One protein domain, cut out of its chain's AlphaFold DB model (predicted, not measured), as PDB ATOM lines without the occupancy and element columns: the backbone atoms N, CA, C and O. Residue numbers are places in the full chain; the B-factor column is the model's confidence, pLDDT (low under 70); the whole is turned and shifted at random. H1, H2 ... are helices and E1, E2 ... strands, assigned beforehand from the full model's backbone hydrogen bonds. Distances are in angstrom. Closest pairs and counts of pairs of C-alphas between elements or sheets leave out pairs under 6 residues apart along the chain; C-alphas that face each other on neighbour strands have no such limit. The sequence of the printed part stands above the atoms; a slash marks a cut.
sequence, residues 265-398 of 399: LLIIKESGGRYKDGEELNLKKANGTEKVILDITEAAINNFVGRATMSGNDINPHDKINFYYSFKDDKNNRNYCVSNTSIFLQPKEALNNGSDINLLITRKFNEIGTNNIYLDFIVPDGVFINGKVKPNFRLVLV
ATOM      1  N   LEU A 265     245.779 168.956 189.722       91.25
ATOM      2  CA  LEU A 265     245.363 169.545 188.459       91.25
ATOM      3  C   LEU A 265     246.128 170.852 188.248       91.25
ATOM      4  O   LEU A 265     245.960 171.825 188.990       91.25
ATOM      5  N   LEU A 266     246.933 170.903 187.197       92.56
ATOM      6  CA  LEU A 266     247.559 172.123 186.721       92.56
ATOM      7  C   LEU A 266     246.710 172.743 185.610       92.56
ATOM      8  O   LEU A 266     246.309 172.074 184.664       92.56
ATOM      9  N   ILE A 267     246.455 174.044 185.722       94.12
ATOM     10  CA  ILE A 267     245.728 174.839 184.726       94.12
ATOM     11  C   ILE A 267     246.714 175.857 184.160       94.12
ATOM     12  O   ILE A 267     247.074 176.839 184.824       94.12
ATOM     13  N   ILE A 268     247.199 175.568 182.954       94.38
ATOM     14  CA  ILE A 268     248.421 176.129 182.366       94.38
ATOM     15  C   ILE A 268     248.089 176.895 181.078       94.38
ATOM     16  O   ILE A 268     247.179 176.532 180.328       94.38
ATOM     17  N   LYS A 269     248.846 177.967 180.829       93.38
ATOM     18  CA  LYS A 269     248.812 178.771 179.601       93.38
ATOM     19  C   LYS A 269     249.656 178.128 178.507       93.38
ATOM     20  O   LYS A 269     250.731 177.605 178.791       93.38
ATOM     21  N   GLU A 270     249.253 178.272 177.247       88.81
ATOM     22  CA  GLU A 270     250.086 177.827 176.117       88.81
ATOM     23  C   GLU A 270     251.449 178.536 176.069       88.81
ATOM     24  O   GLU A 270     252.460 177.915 175.755       88.81
ATOM     25  N   SER A 271     251.505 179.810 176.468       87.06
ATOM     26  CA  SER A 271     252.751 180.582 176.568       87.06
ATOM     27  C   SER A 271     253.709 180.100 177.668       87.06
ATOM     28  O   SER A 271     254.788 180.667 177.830       87.06
ATOM     29  N   GLY A 272     253.301 179.117 178.472       84.88
ATOM     30  CA  GLY A 272     253.952 178.744 179.719       84.88
ATOM     31  C   GLY A 272     253.434 179.548 180.915       84.88
ATOM     32  O   GLY A 272     252.943 180.674 180.791       84.88
ATOM     33  N   GLY A 273     253.543 178.945 182.101       90.25
ATOM     34  CA  GLY A 273     253.032 179.494 183.358       90.25
ATOM     35  C   GLY A 273     251.606 179.045 183.699       90.25
ATOM     36  O   GLY A 273     250.878 178.506 182.871       90.25
ATOM     37  N   ARG A 274     251.212 179.252 184.959       93.44
ATOM     38  CA  ARG A 274     249.903 178.851 185.497       93.44
ATOM     39  C   ARG A 274     248.911 180.009 185.419       93.44
ATOM     40  O   ARG A 274     249.292 181.159 185.648       93.44
ATOM     41  N   TYR A 275     247.650 179.703 185.140       95.19
ATOM     42  CA  TYR A 275     246.565 180.663 185.321       95.19
ATOM     43  C   TYR A 275     246.366 180.987 186.808       95.19
ATOM     44  O   TYR A 275     246.536 180.124 187.680       95.19
ATOM     45  N   LYS A 276     245.965 182.227 187.093       94.12
ATOM     46  CA  LYS A 276     245.447 182.648 188.397       94.12
ATOM     47  C   LYS A 276     243.944 182.408 188.468       94.12
ATOM     48  O   LYS A 276     243.243 182.422 187.462       94.12
ATOM     49  N   ASP A 277     243.456 182.177 189.677       93.75
ATOM     50  CA  ASP A 277     242.024 182.018 189.900       93.75
ATOM     51  C   ASP A 277     241.288 183.334 189.639       93.75
ATOM     52  O   ASP A 277     241.722 184.385 190.115       93.75
ATOM     53  N   GLY A 278     240.201 183.276 188.877       95.00
ATOM     54  CA  GLY A 278     239.474 184.449 188.399       95.00
ATOM     55  C   GLY A 278     240.188 185.220 187.286       95.00
ATOM     56  O   GLY A 278     239.789 186.342 186.992       95.00
ATOM     57  N   GLU A 279     241.239 184.661 186.674       96.06
ATOM     58  CA  GLU A 279     241.954 185.340 185.592       96.06
ATOM     59  C   GLU A 279     241.070 185.520 184.349       96.06
ATOM     60  O   GLU A 279     240.333 184.619 183.938       96.06
ATOM     61  N   GLU A 280     241.157 186.710 183.754       94.94
ATOM     62  CA  GLU A 280     240.396 187.086 182.570       94.94
ATOM     63  C   GLU A 280     241.061 186.579 181.284       94.94
ATOM     64  O   GLU A 280     242.240 186.828 181.021       94.94
ATOM     65  N   LEU A 281     240.272 185.923 180.440       91.62
ATOM     66  CA  LEU A 281     240.658 185.464 179.114       91.62
ATOM     67  C   LEU A 281     240.218 186.501 178.077       91.62
ATOM     68  O   LEU A 281     239.029 186.705 177.830       91.62
ATOM     69  N   ASN A 282     241.192 187.166 177.458       80.81
ATOM     70  CA  ASN A 282     240.965 188.312 176.581       80.81
ATOM     71  C   ASN A 282     240.795 187.903 175.106       80.81
ATOM     72  O   ASN A 282     241.666 188.141 174.266       80.81
ATOM     73  N   LEU A 283     239.636 187.338 174.757       85.75
ATOM     74  CA  LEU A 283     239.294 186.967 173.379       85.75
ATOM     75  C   LEU A 283     238.669 188.141 172.610       85.75
ATOM     76  O   LEU A 283     237.466 188.171 172.393       85.75
ATOM     77  N   LYS A 284     239.468 189.125 172.177       75.56
ATOM     78  CA  LYS A 284     238.963 190.434 171.683       75.56
ATOM     79  C   LYS A 284     238.359 190.471 170.270       75.56
ATOM     80  O   LYS A 284     237.811 191.497 169.877       75.56
ATOM     81  N   LYS A 285     238.511 189.422 169.459       82.31
ATOM     82  CA  LYS A 285     238.069 189.404 168.049       82.31
ATOM     83  C   LYS A 285     237.387 188.083 167.714       82.31
ATOM     84  O   LYS A 285     237.684 187.067 168.338       82.31
ATOM     85  N   ALA A 286     236.519 188.089 166.703       84.00
ATOM     86  CA  ALA A 286     236.007 186.865 166.099       84.00
ATOM     87  C   ALA A 286     237.169 185.956 165.683       84.00
ATOM     88  O   ALA A 286     238.192 186.425 165.177       84.00
ATOM     89  N   ASN A 287     236.994 184.661 165.913       87.38
ATOM     90  CA  ASN A 287     237.998 183.611 165.771       87.38
ATOM     91  C   ASN A 287     239.225 183.772 166.681       87.38
ATOM     92  O   ASN A 287     240.206 183.057 166.502       87.38
ATOM     93  N   GLY A 288     239.181 184.678 167.664       88.88
ATOM     94  CA  GLY A 288     240.163 184.714 168.738       88.88
ATOM     95  C   GLY A 288     240.094 183.419 169.536       88.88
ATOM     96  O   GLY A 288     239.004 182.994 169.930       88.88
ATOM     97  N   THR A 289     241.252 182.804 169.757       91.50
ATOM     98  CA  THR A 289     241.388 181.541 170.481       91.50
ATOM     99  C   THR A 289     242.265 181.703 171.706       91.50
ATOM    100  O   THR A 289     243.287 182.377 171.637       91.50
ATOM    101  N   GLU A 290     241.901 181.017 172.781       93.62
ATOM    102  CA  GLU A 290     242.722 180.861 173.976       93.62
ATOM    103  C   GLU A 290     242.815 179.374 174.290       93.62
ATOM    104  O   GLU A 290     241.811 178.656 174.216       93.62
ATOM    105  N   LYS A 291     244.016 178.906 174.623       93.25
ATOM    106  CA  LYS A 291     244.253 177.501 174.934       93.25
ATOM    107  C   LYS A 291     244.565 177.354 176.413       93.25
ATOM    108  O   LYS A 291     245.538 177.902 176.929       93.25
ATOM    109  N   VAL A 292     243.727 176.572 177.078       94.50
ATOM    110  CA  VAL A 292     243.858 176.209 178.485       94.50
ATOM    111  C   VAL A 292     244.269 174.746 178.548       94.50
ATOM    112  O   VAL A 292     243.533 173.866 178.105       94.50
ATOM    113  N   ILE A 293     245.458 174.486 179.080       92.88
ATOM    114  CA  ILE A 293     245.980 173.130 179.248       92.88
ATOM    115  C   ILE A 293     245.624 172.667 180.661       92.88
ATOM    116  O   ILE A 293     245.985 173.326 181.637       92.88
ATOM    117  N   LEU A 294     244.894 171.557 180.752       92.62
ATOM    118  CA  LEU A 294     244.524 170.888 181.997       92.62
ATOM    119  C   LEU A 294     245.394 169.640 182.147       92.62
ATOM    120  O   LEU A 294     245.141 168.643 181.472       92.62
ATOM    121  N   ASP A 295     246.412 169.716 182.995       89.00
ATOM    122  CA  ASP A 295     247.458 168.700 183.153       89.00
ATOM    123  C   ASP A 295     247.377 168.027 184.534       89.00
ATOM    124  O   ASP A 295     247.081 168.686 185.535       89.00
ATOM    125  N   ILE A 296     247.605 166.713 184.583       85.88
ATOM    126  CA  ILE A 296     247.499 165.878 185.788       85.88
ATOM    127  C   ILE A 296     248.858 165.253 186.071       85.88
ATOM    128  O   ILE A 296     249.344 164.438 185.291       85.88
ATOM    129  N   THR A 297     249.468 165.582 187.207       74.25
ATOM    130  CA  THR A 297     250.893 165.272 187.399       74.25
ATOM    131  C   THR A 297     251.176 163.873 187.935       74.25
ATOM    132  O   THR A 297     252.199 163.284 187.601       74.25
ATOM    133  N   GLU A 298     250.313 163.337 188.797       75.00
ATOM    134  CA  GLU A 298     250.616 162.128 189.573       75.00
ATOM    135  C   GLU A 298     249.439 161.150 189.548       75.00
ATOM    136  O   GLU A 298     249.458 160.195 188.769       75.00
ATOM    137  N   ALA A 299     248.399 161.389 190.351       78.94
ATOM    138  CA  ALA A 299     247.258 160.485 190.445       78.94
ATOM    139  C   ALA A 299     246.036 160.937 189.645       78.94
ATOM    140  O   ALA A 299     245.777 162.125 189.456       78.94
ATOM    141  N   ALA A 300     245.249 159.943 189.234       82.56
ATOM    142  CA  ALA A 300     244.017 160.128 188.491       82.56
ATOM    143  C   ALA A 300     242.983 160.979 189.249       82.56
ATOM    144  O   ALA A 300     242.719 160.760 190.438       82.56
ATOM    145  N   ILE A 301     242.331 161.898 188.539       84.69
ATOM    146  CA  ILE A 301     241.230 162.713 189.057       84.69
ATOM    147  C   ILE A 301     239.911 162.215 188.468       84.69
ATOM    148  O   ILE A 301     239.636 162.350 187.275       84.69
ATOM    149  N   ASN A 302     239.073 161.656 189.337       84.12
ATOM    150  CA  ASN A 302     237.707 161.253 189.013       84.12
ATOM    151  C   ASN A 302     236.739 162.433 189.148       84.12
ATOM    152  O   ASN A 302     237.019 163.391 189.861       84.12
ATOM    153  N   ASN A 303     235.565 162.337 188.517       85.94
ATOM    154  CA  ASN A 303     234.450 163.281 188.694       85.94
ATOM    155  C   ASN A 303     234.784 164.758 188.418       85.94
ATOM    156  O   ASN A 303     234.087 165.651 188.898       85.94
ATOM    157  N   PHE A 304     235.823 165.022 187.627       90.38
ATOM    158  CA  PHE A 304     236.134 166.365 187.160       90.38
ATOM    159  C   PHE A 304     235.021 166.901 186.254       90.38
ATOM    160  O   PHE A 304     234.543 166.199 185.354       90.38
ATOM    161  N   VAL A 305     234.635 168.161 186.459       93.25
ATOM    162  CA  VAL A 305     233.610 168.830 185.652       93.25
ATOM    163  C   VAL A 305     234.005 170.275 185.368       93.25
ATOM    164  O   VAL A 305     234.265 171.047 186.283       93.25
ATOM    165  N   GLY A 306     233.965 170.676 184.100       95.44
ATOM    166  CA  GLY A 306     233.951 172.074 183.682       95.44
ATOM    167  C   GLY A 306     232.519 172.580 183.518       95.44
ATOM    168  O   GLY A 306     231.736 172.017 182.742       95.44
ATOM    169  N   ARG A 307     232.175 173.660 184.224       96.69
ATOM    170  CA  ARG A 307     230.906 174.383 184.091       96.69
ATOM    171  C   ARG A 307     231.113 175.762 183.484       96.69
ATOM    172  O   ARG A 307     232.077 176.440 183.808       96.69
ATOM    173  N   ALA A 308     230.193 176.178 182.626       96.00
ATOM    174  CA  ALA A 308     230.174 177.500 182.023       96.00
ATOM    175  C   ALA A 308     228.875 178.197 182.420       96.00
ATOM    176  O   ALA A 308     227.788 177.743 182.065       96.00
ATOM    177  N   THR A 309     228.984 179.294 183.161       94.25
ATOM    178  CA  THR A 309     227.839 180.120 183.565       94.25
ATOM    179  C   THR A 309     228.010 181.538 183.049       94.25
ATOM    180  O   THR A 309     229.121 181.960 182.753       94.25
ATOM    181  N   MET A 310     226.917 182.278 182.910       91.94
ATOM    182  CA  MET A 310     226.936 183.647 182.403       91.94
ATOM    183  C   MET A 310     226.402 184.591 183.477       91.94
ATOM    184  O   MET A 310     225.457 184.245 184.186       91.94
ATOM    185  N   SER A 311     227.003 185.772 183.615       90.31
ATOM    186  CA  SER A 311     226.502 186.808 184.518       90.31
ATOM    187  C   SER A 311     225.150 187.357 184.049       90.31
ATOM    188  O   SER A 311     224.883 187.413 182.850       90.31
ATOM    189  N   GLY A 312     224.332 187.840 184.985       85.25
ATOM    190  CA  GLY A 312     223.020 188.418 184.681       85.25
ATOM    191  C   GLY A 312     221.896 187.379 184.603       85.25
ATOM    192  O   GLY A 312     222.091 186.205 184.901       85.25
ATOM    193  N   ASN A 313     220.700 187.832 184.217       77.94
ATOM    194  CA  ASN A 313     219.461 187.041 184.260       77.94
ATOM    195  C   ASN A 313     218.916 186.761 182.857       77.94
ATOM    196  O   ASN A 313     217.756 187.039 182.550       77.94
ATOM    197  N   ASP A 314     219.776 186.255 181.981       82.81
ATOM    198  CA  ASP A 314     219.368 185.911 180.626       82.81
ATOM    199  C   ASP A 314     218.448 184.689 180.583       82.81
ATOM    200  O   ASP A 314     218.633 183.705 181.301       82.81
ATOM    201  N   ILE A 315     217.487 184.734 179.664       77.69
ATOM    202  CA  ILE A 315     216.657 183.583 179.315       77.69
ATOM    203  C   ILE A 315     217.537 182.626 178.492       77.69
ATOM    204  O   ILE A 315     218.043 183.010 177.439       77.69
ATOM    205  N   ASN A 316     217.745 181.404 178.993       86.56
ATOM    206  CA  ASN A 316     218.603 180.350 178.422       86.56
ATOM    207  C   ASN A 316     220.094 180.730 178.269       86.56
ATOM    208  O   ASN A 316     220.617 180.831 177.155       86.56
ATOM    209  N   PRO A 317     220.833 180.889 179.382       89.38
ATOM    210  CA  PRO A 317     222.237 181.303 179.343       89.38
ATOM    211  C   PRO A 317     223.149 180.312 178.600       89.38
ATOM    212  O   PRO A 317     224.091 180.731 177.935       89.38
ATOM    213  N   HIS A 318     222.855 179.010 178.651       92.06
ATOM    214  CA  HIS A 318     223.639 177.967 177.977       92.06
ATOM    215  C   HIS A 318     223.608 178.098 176.447       92.06
ATOM    216  O   HIS A 318     224.654 178.001 175.805       92.06
ATOM    217  N   ASP A 319     222.442 178.393 175.863       91.06
ATOM    218  CA  ASP A 319     222.299 178.604 174.418       91.06
ATOM    219  C   ASP A 319     223.093 179.828 173.964       91.06
ATOM    220  O   ASP A 319     223.806 179.772 172.961       91.06
ATOM    221  N   LYS A 320     223.038 180.919 174.739       90.50
ATOM    222  CA  LYS A 320     223.823 182.130 174.465       90.50
ATOM    223  C   LYS A 320     225.324 181.870 174.539       90.50
ATOM    224  O   LYS A 320     226.053 182.307 173.651       90.50
ATOM    225  N   ILE A 321     225.798 181.133 175.544       92.75
ATOM    226  CA  ILE A 321     227.220 180.771 175.632       92.75
ATOM    227  C   ILE A 321     227.636 179.957 174.397       92.75
ATOM    228  O   ILE A 321     228.621 180.301 173.745       92.75
ATOM    229  N   ASN A 322     226.861 178.931 174.027       93.06
ATOM    230  CA  ASN A 322     227.125 178.106 172.841       93.06
ATOM    231  C   ASN A 322     227.047 178.897 171.525       93.06
ATOM    232  O   ASN A 322     227.715 178.543 170.549       93.06
ATOM    233  N   PHE A 323     226.238 179.957 171.484       90.94
ATOM    234  CA  PHE A 323     226.148 180.859 170.344       90.94
ATOM    235  C   PHE A 323     227.438 181.672 170.177       90.94
ATOM    236  O   PHE A 323     227.996 181.696 169.084       90.94
ATOM    237  N   TYR A 324     227.956 182.283 171.247       90.94
ATOM    238  CA  TYR A 324     229.134 183.157 171.163       90.94
ATOM    239  C   TYR A 324     230.476 182.419 171.180       90.94
ATOM    240  O   TYR A 324     231.445 182.913 170.596       90.94
ATOM    241  N   TYR A 325     230.544 181.242 171.804       92.31
ATOM    242  CA  TYR A 325     231.795 180.523 172.036       92.31
ATOM    243  C   TYR A 325     231.724 179.064 171.573       92.31
ATOM    244  O   TYR A 325     230.656 178.454 171.481       92.31
ATOM    245  N   SER A 326     232.881 178.494 171.247       93.12
ATOM    246  CA  SER A 326     233.068 177.045 171.124       93.12
ATOM    247  C   SER A 326     234.178 176.571 172.041       93.12
ATOM    248  O   SER A 326     235.200 177.239 172.184       93.12
ATOM    249  N   PHE A 327     233.977 175.377 172.582       95.06
ATOM    250  CA  PHE A 327     234.923 174.675 173.431       95.06
ATOM    251  C   PHE A 327     235.342 173.394 172.710       95.06
ATOM    252  O   PHE A 327     234.488 172.613 172.285       95.06
ATOM    253  N   LYS A 328     236.645 173.170 172.553       93.38
ATOM    254  CA  LYS A 328     237.187 171.985 171.884       93.38
ATOM    255  C   LYS A 328     238.379 171.449 172.666       93.38
ATOM    256  O   LYS A 328     239.257 172.218 173.016       93.38
ATOM    257  N   ASP A 329     238.445 170.146 172.903       90.44
ATOM    258  CA  ASP A 329     239.711 169.483 173.218       90.44
ATOM    259  C   ASP A 329     240.460 169.239 171.909       90.44
ATOM    260  O   ASP A 329     240.058 168.409 171.087       90.44
ATOM    261  N   ASP A 330     241.525 170.004 171.699       85.75
ATOM    262  CA  ASP A 330     242.344 169.918 170.496       85.75
ATOM    263  C   ASP A 330     243.139 168.607 170.425       85.75
ATOM    264  O   ASP A 330     243.280 168.026 169.350       85.75
ATOM    265  N   LYS A 331     243.571 168.071 171.574       83.81
ATOM    266  CA  LYS A 331     244.385 166.847 171.642       83.81
ATOM    267  C   LYS A 331     243.583 165.625 171.196       83.81
ATOM    268  O   LYS A 331     244.077 164.815 170.418       83.81
ATOM    269  N   ASN A 332     242.330 165.517 171.643       82.06
ATOM    270  CA  ASN A 332     241.444 164.393 171.306       82.06
ATOM    271  C   ASN A 332     240.418 164.720 170.209       82.06
ATOM    272  O   ASN A 332     239.540 163.902 169.921       82.06
ATOM    273  N   ASN A 333     240.501 165.914 169.615       85.88
ATOM    274  CA  ASN A 333     239.576 166.435 168.609       85.88
ATOM    275  C   ASN A 333     238.088 166.320 169.013       85.88
ATOM    276  O   ASN A 333     237.231 165.961 168.201       85.88
ATOM    277  N   ARG A 334     237.771 166.609 170.283       88.19
ATOM    278  CA  ARG A 334     236.402 166.538 170.823       88.19
ATOM    279  C   ARG A 334     235.812 167.932 170.956       88.19
ATOM    280  O   ARG A 334     236.430 168.804 171.550       88.19
ATOM    281  N   ASN A 335     234.604 168.132 170.440       90.94
ATOM    282  CA  ASN A 335     233.863 169.375 170.639       90.94
ATOM    283  C   ASN A 335     232.945 169.255 171.854       90.94
ATOM    284  O   ASN A 335     232.334 168.210 172.084       90.94
ATOM    285  N   TYR A 336     232.828 170.353 172.586       91.69
ATOM    286  CA  TYR A 336     232.024 170.472 173.786       91.69
ATOM    287  C   TYR A 336     230.972 171.565 173.614       91.69
ATOM    288  O   TYR A 336     231.248 172.636 173.069       91.69
ATOM    289  N   CYS A 337     229.776 171.295 174.130       92.12
ATOM    290  CA  CYS A 337     228.682 172.253 174.211       92.12
ATOM    291  C   CYS A 337     228.234 172.362 175.665       92.12
ATOM    292  O   CYS A 337     228.185 171.358 176.378       92.12
ATOM    293  N   VAL A 338     227.870 173.568 176.086       95.31
ATOM    294  CA  VAL A 338     227.277 173.819 177.397       95.31
ATOM    295  C   VAL A 338     225.889 173.185 177.438       95.31
ATOM    296  O   VAL A 338     225.022 173.538 176.636       95.31
ATOM    297  N   SER A 339     225.680 172.243 178.351       94.62
ATOM    298  CA  SER A 339     224.387 171.609 178.595       94.62
ATOM    299  C   SER A 339     223.407 172.562 179.290       94.62
ATOM    300  O   SER A 339     223.776 173.617 179.811       94.62
ATOM    301  N   ASN A 340     222.146 172.145 179.405       91.19
ATOM    302  CA  ASN A 340     221.148 172.831 180.233       91.19
ATOM    303  C   ASN A 340     221.532 172.894 181.728       91.19
ATOM    304  O   ASN A 340     221.113 173.811 182.431       91.19
ATOM    305  N   THR A 341     222.362 171.964 182.211       90.56
ATOM    306  CA  THR A 341     222.955 171.968 183.560       90.56
ATOM    307  C   THR A 341     224.258 172.767 183.643       90.56
ATOM    308  O   THR A 341     224.967 172.691 184.646       90.56
ATOM    309  N   SER A 342     224.567 173.562 182.612       93.06
ATOM    310  CA  SER A 342     225.765 174.407 182.505       93.06
ATOM    311  C   SER A 342     227.089 173.641 182.427       93.06
ATOM    312  O   SER A 342     228.148 174.244 182.566       93.06
ATOM    313  N   ILE A 343     227.072 172.326 182.203       94.12
ATOM    314  CA  ILE A 343     228.288 171.515 182.056       94.12
ATOM    315  C   ILE A 343     228.754 171.604 180.609       94.12
ATOM    316  O   ILE A 343     227.975 171.324 179.704       94.12
ATOM    317  N   PHE A 344     230.017 171.959 180.384       94.19
ATOM    318  CA  PHE A 344     230.621 171.912 179.050       94.19
ATOM    319  C   PHE A 344     231.665 170.802 178.941       94.19
ATOM    320  O   PHE A 344     231.815 170.207 177.883       94.19
ATOM    321  N   LEU A 345     232.347 170.468 180.036       91.62
ATOM    322  CA  LEU A 345     233.411 169.474 180.033       91.62
ATOM    323  C   LEU A 345     233.154 168.432 181.113       91.62
ATOM    324  O   LEU A 345     233.141 168.749 182.296       91.62
ATOM    325  N   GLN A 346     232.967 167.182 180.709       89.38
ATOM    326  CA  GLN A 346     232.893 166.049 181.623       89.38
ATOM    327  C   GLN A 346     233.565 164.846 180.955       89.38
ATOM    328  O   GLN A 346     232.985 164.230 180.054       89.38
ATOM    329  N   PRO A 347     234.817 164.543 181.320       82.25
ATOM    330  CA  PRO A 347     235.504 163.346 180.857       82.25
ATOM    331  C   PRO A 347     234.689 162.094 181.207       82.25
ATOM    332  O   PRO A 347     234.109 162.002 182.286       82.25
ATOM    333  N   LYS A 348     234.620 161.131 180.279       76.94
ATOM    334  CA  LYS A 348     233.951 159.836 180.522       76.94
ATOM    335  C   LYS A 348     234.758 158.921 181.442       76.94
ATOM    336  O   LYS A 348     234.197 158.021 182.052       76.94
ATOM    337  N   GLU A 349     236.062 159.147 181.489       79.81
ATOM    338  CA  GLU A 349     237.038 158.388 182.257       79.81
ATOM    339  C   GLU A 349     237.796 159.354 183.169       79.81
ATOM    340  O   GLU A 349     237.737 160.573 182.978       79.81
ATOM    341  N   ALA A 350     238.494 158.807 184.158       79.88
ATOM    342  CA  ALA A 350     239.352 159.581 185.039       79.88
ATOM    343  C   ALA A 350     240.412 160.359 184.238       79.88
ATOM    344  O   ALA A 350     240.940 159.864 183.240       79.88
ATOM    345  N   LEU A 351     240.727 161.577 184.678       80.06
ATOM    346  CA  LEU A 351     241.849 162.330 184.125       80.06
ATOM    347  C   LEU A 351     243.141 161.793 184.727       80.06
ATOM    348  O   LEU A 351     243.364 161.963 185.920       80.06
ATOM    349  N   ASN A 352     243.980 161.158 183.915       77.12
ATOM    350  CA  ASN A 352     245.214 160.512 184.362       77.12
ATOM    351  C   ASN A 352     246.443 161.261 183.836       77.12
ATOM    352  O   ASN A 352     246.339 162.021 182.872       77.12
ATOM    353  N   ASN A 353     247.615 160.984 184.407       66.94
ATOM    354  CA  ASN A 353     248.889 161.467 183.872       66.94
ATOM    355  C   ASN A 353     249.037 161.068 182.384       66.94
ATOM    356  O   ASN A 353     248.843 159.904 182.023       66.94
ATOM    357  N   GLY A 354     249.275 162.055 181.511       62.66
ATOM    358  CA  GLY A 354     249.325 161.911 180.049       62.66
ATOM    359  C   GLY A 354     247.978 162.079 179.325       62.66
ATOM    360  O   GLY A 354     247.944 162.148 178.091       62.66
ATOM    361  N   SER A 355     246.872 162.199 180.069       64.56
ATOM    362  CA  SER A 355     245.501 162.408 179.560       64.56
ATOM    363  C   SER A 355     245.087 163.885 179.555       64.56
ATOM    364  O   SER A 355     243.902 164.195 179.674       64.56
ATOM    365  N   ASP A 356     246.056 164.794 179.439       76.75
ATOM    366  CA  ASP A 356     245.837 166.242 179.524       76.75
ATOM    367  C   ASP A 356     244.796 166.699 178.504       76.75
ATOM    368  O   ASP A 356     244.794 166.240 177.356       76.75
ATOM    369  N   ILE A 357     243.931 167.621 178.916       87.81
ATOM    370  CA  ILE A 357     242.939 168.229 178.027       87.81
ATOM    371  C   ILE A 357     243.488 169.565 177.550       87.81
ATOM    372  O   ILE A 357     243.722 170.475 178.347       87.81
ATOM    373  N   ASN A 358     243.618 169.704 176.232       91.88
ATOM    374  CA  ASN A 358     243.975 170.969 175.600       91.88
ATOM    375  C   ASN A 358     242.691 171.691 175.206       91.88
ATOM    376  O   ASN A 358     242.248 171.606 174.059       91.88
ATOM    377  N   LEU A 359     242.078 172.372 176.172       94.00
ATOM    378  CA  LEU A 359     240.832 173.091 175.966       94.00
ATOM    379  C   LEU A 359     241.094 174.367 175.159       94.00
ATOM    380  O   LEU A 359     241.556 175.378 175.683       94.00
ATOM    381  N   LEU A 360     240.757 174.319 173.879       94.56
ATOM    382  CA  LEU A 360     240.702 175.457 172.983       94.56
ATOM    383  C   LEU A 360     239.338 176.143 173.110       94.56
ATOM    384  O   LEU A 360     238.289 175.543 172.851       94.56
ATOM    385  N   ILE A 361     239.366 177.412 173.500       94.69
ATOM    386  CA  ILE A 361     238.196 178.278 173.622       94.69
ATOM    387  C   ILE A 361     238.248 179.271 172.470       94.69
ATOM    388  O   ILE A 361     239.196 180.047 172.371       94.69
ATOM    389  N   THR A 362     237.229 179.276 171.614       93.62
ATOM    390  CA  THR A 362     237.170 180.164 170.444       93.62
ATOM    391  C   THR A 362     235.961 181.079 170.527       93.62
ATOM    392  O   THR A 362     234.835 180.613 170.713       93.62
ATOM    393  N   ARG A 363     236.176 182.377 170.313       91.50
ATOM    394  CA  ARG A 363     235.104 183.355 170.095       91.50
ATOM    395  C   ARG A 363     234.610 183.266 168.653       91.50
ATOM    396  O   ARG A 363     235.407 183.373 167.727       91.50
ATOM    397  N   LYS A 364     233.302 183.117 168.438       91.00
ATOM    398  CA  LYS A 364     232.716 182.949 167.092       91.00
ATOM    399  C   LYS A 364     232.409 184.270 166.385       91.00
ATOM    400  O   LYS A 364     232.519 184.346 165.166       91.00
ATOM    401  N   PHE A 365     232.056 185.317 167.133       85.56
ATOM    402  CA  PHE A 365     231.548 186.575 166.572       85.56
ATOM    403  C   PHE A 365     232.257 187.809 167.139       85.56
ATOM    404  O   PHE A 365     232.812 187.771 168.233       85.56
ATOM    405  N   ASN A 366     232.251 188.916 166.386       72.31
ATOM    406  CA  ASN A 366     232.809 190.198 166.839       72.31
ATOM    407  C   ASN A 366     231.878 190.910 167.824       72.31
ATOM    408  O   ASN A 366     232.363 191.617 168.698       72.31
ATOM    409  N   GLU A 367     230.569 190.714 167.711       70.81
ATOM    410  CA  GLU A 367     229.617 191.188 168.711       70.81
ATOM    411  C   GLU A 367     229.599 190.234 169.903       70.81
ATOM    412  O   GLU A 367     229.670 189.013 169.757       70.81
ATOM    413  N   ILE A 368     229.538 190.826 171.086       66.69
ATOM    414  CA  ILE A 368     229.576 190.164 172.385       66.69
ATOM    415  C   ILE A 368     228.296 190.495 173.117       66.69
ATOM    416  O   ILE A 368     227.838 191.638 173.108       66.69
ATOM    417  N   GLY A 369     227.738 189.493 173.789       67.44
ATOM    418  CA  GLY A 369     226.839 189.786 174.895       67.44
ATOM    419  C   GLY A 369     227.562 190.658 175.927       67.44
ATOM    420  O   GLY A 369     228.777 190.594 176.065       67.44
ATOM    421  N   THR A 370     226.826 191.458 176.689       79.12
ATOM    422  CA  THR A 370     227.388 192.327 177.743       79.12
ATOM    423  C   THR A 370     227.788 191.568 179.011       79.12
ATOM    424  O   THR A 370     228.127 192.182 180.018       79.12
ATOM    425  N   ASN A 371     227.677 190.242 178.993       86.75
ATOM    426  CA  ASN A 371     227.765 189.399 180.170       86.75
ATOM    427  C   ASN A 371     229.096 188.654 180.196       86.75
ATOM    428  O   ASN A 371     229.501 188.056 179.199       86.75
ATOM    429  N   ASN A 372     229.726 188.636 181.366       91.06
ATOM    430  CA  ASN A 372     230.886 187.799 181.629       91.06
ATOM    431  C   ASN A 372     230.462 186.330 181.614       91.06
ATOM    432  O   ASN A 372     229.378 185.986 182.098       91.06
ATOM    433  N   ILE A 373     231.334 185.455 181.119       92.88
ATOM    434  CA  ILE A 373     231.142 184.007 181.221       92.88
ATOM    435  C   ILE A 373     232.195 183.448 182.167       92.88
ATOM    436  O   ILE A 373     233.394 183.640 181.975       92.88
ATOM    437  N   TYR A 374     231.741 182.745 183.194       95.69
ATOM    438  CA  TYR A 374     232.581 182.087 184.179       95.69
ATOM    439  C   TYR A 374     232.762 180.626 183.793       95.69
ATOM    440  O   TYR A 374     231.782 179.885 183.681       95.69
ATOM    441  N   LEU A 375     234.014 180.221 183.602       96.94
ATOM    442  CA  LEU A 375     234.414 178.840 183.372       96.94
ATOM    443  C   LEU A 375     234.959 178.276 184.683       96.94
ATOM    444  O   LEU A 375     236.077 178.595 185.079       96.94
ATOM    445  N   ASP A 376     234.153 177.467 185.358       97.25
ATOM    446  CA  ASP A 376     234.492 176.828 186.625       97.25
ATOM    447  C   ASP A 376     234.966 175.393 186.383       97.25
ATOM    448  O   ASP A 376     234.200 174.546 185.925       97.25
ATOM    449  N   PHE A 377     236.215 175.105 186.728       95.31
ATOM    450  CA  PHE A 377     236.793 173.766 186.755       95.31
ATOM    451  C   PHE A 377     236.664 173.199 188.165       95.31
ATOM    452  O   PHE A 377     237.299 173.689 189.096       95.31
ATOM    453  N   ILE A 378     235.806 172.198 188.322       94.00
ATOM    454  CA  ILE A 378     235.407 171.620 189.604       94.00
ATOM    455  C   ILE A 378     236.067 170.249 189.739       94.00
ATOM    456  O   ILE A 378     235.979 169.415 188.834       94.00
ATOM    457  N   VAL A 379     236.716 170.030 190.879       90.12
ATOM    458  CA  VAL A 379     237.410 168.787 191.243       90.12
ATOM    459  C   VAL A 379     236.759 168.190 192.497       90.12
ATOM    460  O   VAL A 379     236.115 168.928 193.245       90.12
ATOM    461  N   PRO A 380     236.880 166.874 192.738       85.00
ATOM    462  CA  PRO A 380     236.489 166.292 194.019       85.00
ATOM    463  C   PRO A 380     237.392 166.785 195.161       85.00
ATOM    464  O   PRO A 380     238.474 167.325 194.923       85.00
ATOM    465  N   ASP A 381     236.965 166.538 196.401       80.56
ATOM    466  CA  ASP A 381     237.796 166.755 197.589       80.56
ATOM    467  C   ASP A 381     239.108 165.952 197.502       80.56
ATOM    468  O   ASP A 381     239.184 164.913 196.835       80.56
ATOM    469  N   GLY A 382     240.160 166.443 198.166       78.12
ATOM    470  CA  GLY A 382     241.473 165.795 198.132       78.12
ATOM    471  C   GLY A 382     242.237 166.005 196.817       78.12
ATOM    472  O   GLY A 382     243.046 165.166 196.431       78.12
ATOM    473  N   VAL A 383     242.010 167.133 196.131       85.44
ATOM    474  CA  VAL A 383     242.748 167.533 194.923       85.44
ATOM    475  C   VAL A 383     243.382 168.916 195.092       85.44
ATOM    476  O   VAL A 383     242.725 169.882 195.485       85.44
ATOM    477  N   PHE A 384     244.653 169.040 194.715       89.81
ATOM    478  CA  PHE A 384     245.306 170.331 194.520       89.81
ATOM    479  C   PHE A 384     244.965 170.901 193.141       89.81
ATOM    480  O   PHE A 384     245.119 170.218 192.134       89.81
ATOM    481  N   ILE A 385     244.600 172.181 193.060       91.62
ATOM    482  CA  ILE A 385     244.558 172.918 191.794       91.62
ATOM    483  C   ILE A 385     245.642 173.990 191.800       91.62
ATOM    484  O   ILE A 385     245.642 174.886 192.647       91.62
ATOM    485  N   ASN A 386     246.569 173.916 190.842       92.06
ATOM    486  CA  ASN A 386     247.729 174.807 190.747       92.06
ATOM    487  C   ASN A 386     248.522 174.915 192.068       92.06
ATOM    488  O   ASN A 386     249.130 175.952 192.350       92.06
ATOM    489  N   GLY A 387     248.556 173.835 192.853       86.44
ATOM    490  CA  GLY A 387     249.262 173.751 194.130       86.44
ATOM    491  C   GLY A 387     248.511 174.312 195.342       86.44
ATOM    492  O   GLY A 387     249.147 174.520 196.371       86.44
ATOM    493  N   LYS A 388     247.202 174.577 195.249       87.94
ATOM    494  CA  LYS A 388     246.346 174.946 196.394       87.94
ATOM    495  C   LYS A 388     245.167 173.990 196.517       87.94
ATOM    496  O   LYS A 388     244.640 173.551 195.496       87.94
ATOM    497  N   VAL A 389     244.725 173.706 197.739       86.56
ATOM    498  CA  VAL A 389     243.467 172.972 197.951       86.56
ATOM    499  C   VAL A 389     242.307 173.937 197.752       86.56
ATOM    500  O   VAL A 389     242.207 174.945 198.452       86.56
ATOM    501  N   LYS A 390     241.423 173.642 196.798       85.75
ATOM    502  CA  LYS A 390     240.192 174.410 196.581       85.75
ATOM    503  C   LYS A 390     239.154 173.602 195.799       85.75
ATOM    504  O   LYS A 390     239.543 172.794 194.957       85.75
ATOM    505  N   PRO A 391     237.851 173.853 196.015       82.38
ATOM    506  CA  PRO A 391     236.785 173.069 195.387       82.38
ATOM    507  C   PRO A 391     236.636 173.351 193.885       82.38
ATOM    508  O   PRO A 391     236.113 172.526 193.135       82.38
ATOM    509  N   ASN A 392     237.060 174.532 193.428       91.94
ATOM    510  CA  ASN A 392     237.004 174.910 192.023       91.94
ATOM    511  C   ASN A 392     238.088 175.926 191.637       91.94
ATOM    512  O   ASN A 392     238.759 176.532 192.474       91.94
ATOM    513  N   PHE A 393     238.266 176.097 190.332       96.06
ATOM    514  CA  PHE A 393     239.104 177.122 189.728       96.06
ATOM    515  C   PHE A 393     238.314 177.833 188.638       96.06
ATOM    516  O   PHE A 393     237.757 177.178 187.760       96.06
ATOM    517  N   ARG A 394     238.297 179.162 188.665       97.19
ATOM    518  CA  ARG A 394     237.542 179.988 187.731       97.19
ATOM    519  C   ARG A 394     238.456 180.673 186.724       97.19
ATOM    520  O   ARG A 394     239.446 181.292 187.097       97.19
ATOM    521  N   LEU A 395     238.063 180.638 185.458       97.31
ATOM    522  CA  LEU A 395     238.501 181.582 184.429       97.31
ATOM    523  C   LEU A 395     237.315 182.446 184.002       97.31
ATOM    524  O   LEU A 395     236.165 182.005 184.074       97.31
ATOM    525  N   VAL A 396     237.581 183.675 183.565       96.19
ATOM    526  CA  VAL A 396     236.532 184.631 183.184       96.19
ATOM    527  C   VAL A 396     236.710 185.035 181.729       96.19
ATOM    528  O   VAL A 396     237.678 185.693 181.376       96.19
ATOM    529  N   LEU A 397     235.767 184.669 180.869       91.81
ATOM    530  CA  LEU A 397     235.676 185.245 179.531       91.81
ATOM    531  C   LEU A 397     234.978 186.594 179.658       91.81
ATOM    532  O   LEU A 397     233.777 186.660 179.946       91.81
ATOM    533  N   VAL A 398     235.755 187.653 179.473       87.81
ATOM    534  CA  VAL A 398     235.236 189.016 179.437       87.81
ATOM    535  C   VAL A 398     234.746 189.354 178.023       87.81
ATOM    536  O   VAL A 398     235.328 188.854 177.054       87.81
TER     537      VAL A 398
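AT A GLANCE: This is residues 265 to 398 of the 399 residues of an uncharacterized protein of Brachyspira aalborgi (UniProt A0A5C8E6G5). What shape do these atoms make? Two strongly twisted sheets of five strands lie face to face as a sandwich, E1, E3, E8, E5, E6 over E2, E10, E9, E4, E7, their strands running nearly along each other. The one short helix, H1, sits at the end of the sandwich where E4 ends and E5 begins. What is it built of, and how large is it? The 134 printed residues run E1, E2, E3, E4, H1, E5, E6, E7, E8, E9, E10; the first sheet is antiparallel, the second mixed, and the class is mostly strand, though under half of the residues are in named elements. It is compact, with a radius of gyration of the C-alphas of 14.2 A and spans of 41 by 30 by 26 A.

IN THESE COORDINATES: Where does the first strand begin, and what comes next? E1, residues 265 to 269, begins at C-alpha 265 at (245.363, 169.545, 188.459) and is 13.2 A long. E2 is residues 279 to 281; E3, residues 289 to 296, is the longest strand by residues at 22.7 A; E4, residues 305 to 310, measures 16.6 A. Where is the helix, and what follows it? H1, residues 317 to 324, starts at C-alpha 317 at (222.237, 181.303, 179.343) and is 10.9 A long. E5, residues 325 to 329, measures 13.6 A, and E6 and E7 are residues 334 to 336 and 343 to 345. Which strands come last? E8, residues 357 to 363, is 18.8 A long, and E9, residues 373 to 378, is 15.6 A. E10, residues 392 to 397, is 16.3 A long and ends at C-alpha 397 at (235.676, 185.245, 179.531).

HOW THE PARTS SIT: How is the sheet that holds E1 paired? Edge strand E1 is antiparallel to E3 at 151 degrees, with N 266 and O 295 at 2.8 A, and E3 is antiparallel to E8 at 162 degrees, with N 292 and O 359 at 2.8 A. E8 is antiparallel to E5, with N 360 and O 328 at 2.7 A. E5 and E6 form a hairpin, with N 329 and O 334 at 2.8 A. How is the sheet that holds E2 paired? E2 is parallel to E10, with N 281 and O 396 at 2.8 A, and E9 and E10 form a hairpin, with N 375 and O 395 at 2.8 A. E9 is antiparallel to E4, with N 307 and O 376 at 2.8 A, and E4 is antiparallel to E7 at 130 degrees, with N 306 and O 345 at 2.8 A. How do the sheets stand to each other? They form a sandwich, two sheets face to face: the facing parts are 10.5 A centre to centre, and the strands of the one stand at 4 degrees to those of the other. The closest C-alphas of edge strands E6 and E7 are those of Tyr 336 and Phe 344, 5.6 A apart, while E1 and E2 are apart. And H1? It is on the sheet of E4 and over E4, across the strands at 84 degrees on the local plane; the closest C-alphas of H1 and E4 are those of Pro 317 and Met 310, 6.1 A apart. It only grazes the other sheet, with residues 319 to 324. In H1 every O i to N i+4 pair is within hydrogen-bond range.

THE WHOLE: How far does it reach? The two C-alphas farthest apart are those of Ala 299 and Glu 367, 41.5 A. Is there a cut, and which links are long? The printed part has no cut; the links E7 to E8 and E9 to E10 are long, and in the latter residues 384 to 385 pair antiparallel with residues 388 to 389. Where is confidence low? The mean pLDDT of the printed part is 88.1, with residues 353 to 355 and 368 to 369 of the model under 70.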